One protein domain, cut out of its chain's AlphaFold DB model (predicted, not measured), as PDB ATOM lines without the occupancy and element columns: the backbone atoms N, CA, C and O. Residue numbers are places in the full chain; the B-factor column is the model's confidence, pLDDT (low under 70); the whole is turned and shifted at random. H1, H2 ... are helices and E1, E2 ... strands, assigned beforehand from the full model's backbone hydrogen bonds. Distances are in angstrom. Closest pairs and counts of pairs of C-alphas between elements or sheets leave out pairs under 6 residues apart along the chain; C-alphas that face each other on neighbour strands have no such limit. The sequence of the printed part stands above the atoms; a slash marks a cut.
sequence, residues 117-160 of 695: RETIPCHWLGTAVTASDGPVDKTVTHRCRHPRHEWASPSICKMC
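AT A GLANCE: This is residues 117 to 160 of the 695 residues of an uncharacterized protein of Limnoglobus roseus (UniProt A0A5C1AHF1). With little regular structure, this is a small two-stranded hairpin with a long loop, residues 130 to 140, at one end of the longest axis, and one short helix, H1, near the strands. Residues 151 to 152 pair antiparallel with residues 142 to 143 of E2. The 44 printed residues hold E1, E2 and H1 in that order, an antiparallel sheet E1 - E2, class mixed, with only 15 residues in named elements. The whole is compact, radius of gyration of the C-alphas 10.3 A, and spans 27 by 21 by 16 A.

HOW THE PARTS SIT: Look first at the hairpin of E1, residues 125 to 129, and E2, residues 141 to 144, antiparallel at 139 degrees; N 129 and O 141 are 2.8 A apart, within hydrogen-bond range. For H1, residues 154 to 159, the closest C-alphas to E2 are Pro 154 and Thr 141, 7.5 A. In H1 every O i to N i+4 pair is within hydrogen-bond range.

IN THESE COORDINATES: Find C-alpha 125 at (126.137, 184.198, 138.150); E1 runs 11.3 A from there. E2 measures 9.1 A. H1, 9.0 A, ends at C-alpha 159, (135.454, 191.695, 133.708).

THE WHOLE: The farthest C-alphas, Thr 119 and Asp 133, are 29.9 A apart. The printed part has no cut; the link E1 to E2 is long, and its residues 130 to 140 have pLDDT under 70.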
ATOM      1  N   ARG A 117     128.167 189.557 126.947       90.81
ATOM      2  CA  ARG A 117     128.389 190.020 128.326       90.81
ATOM      3  C   ARG A 117     127.801 191.387 128.664       90.81
ATOM      4  O   ARG A 117     127.646 191.693 129.845       90.81
ATOM      5  N   GLU A 118     127.454 192.198 127.667       88.25
ATOM      6  CA  GLU A 118     126.817 193.492 127.902       88.25
ATOM      7  C   GLU A 118     125.311 193.392 128.130       88.25
ATOM      8  O   GLU A 118     124.748 194.238 128.827       88.25
ATOM      9  N   THR A 119     124.664 192.369 127.574       89.06
ATOM     10  CA  THR A 119     123.197 192.263 127.526       89.06
ATOM     11  C   THR A 119     122.652 190.994 128.167       89.06
ATOM     12  O   THR A 119     121.494 190.968 128.578       89.06
ATOM     13  N   ILE A 120     123.471 189.950 128.281       90.56
ATOM     14  CA  ILE A 120     123.097 188.636 128.796       90.56
ATOM     15  C   ILE A 120     123.803 188.414 130.145       90.56
ATOM     16  O   ILE A 120     125.005 188.662 130.268       90.56
ATOM     17  N   PRO A 121     123.095 187.942 131.187       90.00
ATOM     18  CA  PRO A 121     123.732 187.531 132.434       90.00
ATOM     19  C   PRO A 121     124.674 186.340 132.225       90.00
ATOM     20  O   PRO A 121     124.369 185.421 131.468       90.00
ATOM     21  N   CYS A 122     125.798 186.316 132.940       91.88
ATOM     22  CA  CYS A 122     126.690 185.155 132.937       91.88
ATOM     23  C   CYS A 122     125.954 183.906 133.437       91.88
ATOM     24  O   CYS A 122     125.314 183.956 134.489       91.88
ATOM     25  N   HIS A 123     126.141 182.771 132.762       92.00
ATOM     26  CA  HIS A 123     125.610 181.469 133.169       92.00
ATOM     27  C   HIS A 123     125.942 181.115 134.626       92.00
ATOM     28  O   HIS A 123     125.138 180.528 135.350       92.00
ATOM     29  N   TRP A 124     127.149 181.481 135.060       90.50
ATOM     30  CA  TRP A 124     127.672 181.147 136.379       90.50
ATOM     31  C   TRP A 124     127.206 182.096 137.486       90.50
ATOM     32  O   TRP A 124     127.463 181.823 138.661       90.50
ATOM     33  N   LEU A 125     126.565 183.219 137.155       88.62
ATOM     34  CA  LEU A 125     126.137 184.198 138.150       88.62
ATOM     35  C   LEU A 125     124.877 183.687 138.860       88.62
ATOM     36  O   LEU A 125     123.803 183.596 138.271       88.62
ATOM     37  N   GLY A 126     125.023 183.307 140.129       84.69
ATOM     38  CA  GLY A 126     123.933 182.776 140.937       84.69
ATOM     39  C   GLY A 126     123.031 183.854 141.538       84.69
ATOM     40  O   GLY A 126     122.953 184.997 141.085       84.69
ATOM     41  N   THR A 127     122.323 183.472 142.597       79.69
ATOM     42  CA  THR A 127     121.378 184.346 143.298       79.69
ATOM     43  C   THR A 127     122.086 185.512 143.980       79.69
ATOM     44  O   THR A 127     123.188 185.356 144.514       79.69
ATOM     45  N   ALA A 128     121.416 186.664 143.986       80.12
ATOM     46  CA  ALA A 128     121.821 187.820 144.770       80.12
ATOM     47  C   ALA A 128     121.845 187.468 146.263       80.12
ATOM     48  O   ALA A 128     120.944 186.799 146.771       80.12
ATOM     49  N   VAL A 129     122.870 187.947 146.957       73.81
ATOM     50  CA  VAL A 129     123.010 187.874 148.407       73.81
ATOM     51  C   VAL A 129     123.270 189.290 148.903       73.81
ATOM     52  O   VAL A 129     124.210 189.960 148.473       73.81
ATOM     53  N   THR A 130     122.414 189.769 149.798       62.03
ATOM     54  CA  THR A 130     122.645 191.018 150.524       62.03
ATOM     55  C   THR A 130     123.815 190.808 151.475       62.03
ATOM     56  O   THR A 130     123.718 189.971 152.371       62.03
ATOM     57  N   ALA A 131     124.918 191.530 151.268       55.16
ATOM     58  CA  ALA A 131     126.073 191.468 152.154       55.16
ATOM     59  C   ALA A 131     125.648 191.892 153.569       55.16
ATOM     60  O   ALA A 131     125.317 193.057 153.784       55.16
ATOM     61  N   SER A 132     125.614 190.948 154.514       50.66
ATOM     62  CA  SER A 132     125.380 191.268 155.923       50.66
ATOM     63  C   SER A 132     126.662 191.602 156.683       50.66
ATOM     64  O   SER A 132     126.533 192.259 157.695       50.66
ATOM     65  N   ASP A 133     127.866 191.259 156.201       48.44
ATOM     66  CA  ASP A 133     129.135 191.628 156.860       48.44
ATOM     67  C   ASP A 133     130.340 191.555 155.891       48.44
ATOM     68  O   ASP A 133     131.004 190.526 155.775       48.44
ATOM     69  N   GLY A 134     130.652 192.646 155.180       42.91
ATOM     70  CA  GLY A 134     131.864 192.751 154.352       42.91
ATOM     71  C   GLY A 134     132.227 194.208 154.032       42.91
ATOM     72  O   GLY A 134     131.318 195.025 153.856       42.91
ATOM     73  N   PRO A 135     133.522 194.586 153.992       41.56
ATOM     74  CA  PRO A 135     133.917 195.979 153.859       41.56
ATOM     75  C   PRO A 135     133.828 196.440 152.397       41.56
ATOM     76  O   PRO A 135     134.468 195.875 151.519       41.56
ATOM     77  N   VAL A 136     133.086 197.534 152.196       44.44
ATOM     78  CA  VAL A 136     133.107 198.424 151.020       44.44
ATOM     79  C   VAL A 136     132.579 197.814 149.713       44.44
ATOM     80  O   VAL A 136     133.343 197.408 148.851       44.44
ATOM     81  N   ASP A 137     131.256 197.790 149.542       44.28
ATOM     82  CA  ASP A 137     130.517 198.626 148.574       44.28
ATOM     83  C   ASP A 137     129.031 198.209 148.606       44.28
ATOM     84  O   ASP A 137     128.709 197.036 148.793       44.28
ATOM     85  N   LYS A 138     128.091 199.140 148.428       48.34
ATOM     86  CA  LYS A 138     126.633 198.867 148.444       48.34
ATOM     87  C   LYS A 138     126.154 198.157 147.164       48.34
ATOM     88  O   LYS A 138     125.035 198.377 146.703       48.34
ATOM     89  N   THR A 139     126.994 197.326 146.562       57.38
ATOM     90  CA  THR A 139     126.680 196.576 145.348       57.38
ATOM     91  C   THR A 139     126.127 195.209 145.713       57.38
ATOM     92  O   THR A 139     126.712 194.493 146.519       57.38
ATOM     93  N   VAL A 140     125.011 194.828 145.094       63.62
ATOM     94  CA  VAL A 140     124.469 193.472 145.208       63.62
ATOM     95  C   VAL A 140     125.535 192.472 144.750       63.62
ATOM     96  O   VAL A 140     125.924 192.444 143.582       63.62
ATOM     97  N   THR A 141     126.027 191.666 145.683       76.75
ATOM     98  CA  THR A 141     126.942 190.550 145.427       76.75
ATOM     99  C   THR A 141     126.153 189.284 145.135       76.75
ATOM    100  O   THR A 141     125.127 189.021 145.752       76.75
ATOM    101  N   HIS A 142     126.629 188.474 144.199       83.25
ATOM    102  CA  HIS A 142     126.027 187.195 143.843       83.25
ATOM    103  C   HIS A 142     126.983 186.060 144.198       83.25
ATOM    104  O   HIS A 142     128.200 186.205 144.055       83.25
ATOM    105  N   ARG A 143     126.439 184.907 144.598       84.81
ATOM    106  CA  ARG A 143     127.241 183.683 144.725       84.81
ATOM    107  C   ARG A 143     127.565 183.160 143.328       84.81
ATOM    108  O   ARG A 143     126.650 182.821 142.575       84.81
ATOM    109  N   CYS A 144     128.841 183.108 142.967       87.81
ATOM    110  CA  CYS A 144     129.249 182.561 141.681       87.81
ATOM    111  C   CYS A 144     129.263 181.029 141.758       87.81
ATOM    112  O   CYS A 144     129.672 180.441 142.755       87.81
ATOM    113  N   ARG A 145     128.765 180.374 140.709       89.62
ATOM    114  CA  ARG A 145     128.786 178.910 140.561       89.62
ATOM    115  C   ARG A 145     130.003 178.426 139.774       89.62
ATOM    116  O   ARG A 145     130.134 177.230 139.541       89.62
ATOM    117  N   HIS A 146     130.858 179.345 139.326       87.31
ATOM    118  CA  HIS A 146     132.072 178.992 138.608       87.31
ATOM    119  C   HIS A 146     133.085 178.369 139.585       87.31
ATOM    120  O   HIS A 146     133.317 178.961 140.635       87.31
ATOM    121  N   PRO A 147     133.754 177.245 139.263       83.12
ATOM    122  CA  PRO A 147     134.648 176.557 140.204       83.12
ATOM    123  C   PRO A 147     135.797 177.408 140.763       83.12
ATOM    124  O   PRO A 147     136.340 177.093 141.817       83.12
ATOM    125  N   ARG A 148     136.182 178.474 140.052       82.94
ATOM    126  CA  ARG A 148     137.269 179.383 140.448       82.94
ATOM    127  C   ARG A 148     136.807 180.618 141.221       82.94
ATOM    128  O   ARG A 148     137.652 181.367 141.697       82.94
ATOM    129  N   HIS A 149     135.502 180.864 141.319       82.00
ATOM    130  CA  HIS A 149     134.959 182.088 141.905       82.00
ATOM    131  C   HIS A 149     133.894 181.749 142.937       82.00
ATOM    132  O   HIS A 149     132.960 181.006 142.654       82.00
ATOM    133  N   GLU A 150     133.982 182.356 144.112       80.06
ATOM    134  CA  GLU A 150     132.969 182.166 145.148       80.06
ATOM    135  C   GLU A 150     131.884 183.255 145.085       80.06
ATOM    136  O   GLU A 150     130.687 182.970 145.183       80.06
ATOM    137  N   TRP A 151     132.290 184.501 144.819       79.88
ATOM    138  CA  TRP A 151     131.430 185.683 144.837       79.88
ATOM    139  C   TRP A 151     131.768 186.630 143.684       79.88
ATOM    140  O   TRP A 151     132.932 186.769 143.313       79.88
ATOM    141  N   ALA A 152     130.760 187.294 143.119       82.75
ATOM    142  CA  ALA A 152     130.957 188.343 142.120       82.75
ATOM    143  C   ALA A 152     129.823 189.375 142.168       82.75
ATOM    144  O   ALA A 152     128.650 189.014 142.270       82.75
ATOM    145  N   SER A 153     130.152 190.660 142.042       83.00
ATOM    146  CA  SER A 153     129.170 191.667 141.625       83.00
ATOM    147  C   SER A 153     128.943 191.569 140.105       83.00
ATOM    148  O   SER A 153     129.790 191.014 139.394       83.00
ATOM    149  N   PRO A 154     127.846 192.123 139.556       81.25
ATOM    150  CA  PRO A 154     127.641 192.159 138.108       81.25
ATOM    151  C   PRO A 154     128.790 192.837 137.343       81.25
ATOM    152  O   PRO A 154     129.199 192.339 136.296       81.25
ATOM    153  N   SER A 155     129.360 193.923 137.879       81.25
ATOM    154  CA  SER A 155     130.485 194.639 137.258       81.25
ATOM    155  C   SER A 155     131.776 193.815 137.256       81.25
ATOM    156  O   SER A 155     132.450 193.741 136.231       81.25
ATOM    157  N   ILE A 156     132.088 193.121 138.356       84.12
ATOM    158  CA  ILE A 156     133.236 192.203 138.425       84.12
ATOM    159  C   ILE A 156     133.026 191.017 137.477       84.12
ATOM    160  O   ILE A 156     133.939 190.625 136.752       84.12
ATOM    161  N   CYS A 157     131.807 190.475 137.418       88.75
ATOM    162  CA  CYS A 157     131.477 189.360 136.534       88.75
ATOM    163  C   CYS A 157     131.681 189.717 135.051       88.75
ATOM    164  O   CYS A 157     132.197 188.892 134.297       88.75
ATOM    165  N   LYS A 158     131.361 190.949 134.634       87.50
ATOM    166  CA  LYS A 158     131.632 191.437 133.269       87.50
ATOM    167  C   LYS A 158     133.122 191.494 132.923       87.50
ATOM    168  O   LYS A 158     133.471 191.325 131.755       87.50
ATOM    169  N   MET A 159     133.998 191.682 133.908       88.12
ATOM    170  CA  MET A 159     135.454 191.695 133.708       88.12
ATOM    171  C   MET A 159     136.087 190.297 133.722       88.12
ATOM    172  O   MET A 159     137.258 190.153 133.391       88.12
ATOM    173  N   CYS A 160     135.323 189.259 134.059       89.19
ATOM    174  CA  CYS A 160     135.812 187.892 134.168       89.19
ATOM    175  C   CYS A 160     136.119 187.249 132.800       89.19
ATOM    176  O   CYS A 160     135.298 187.321 131.875       89.19
TER     177      CYS A 160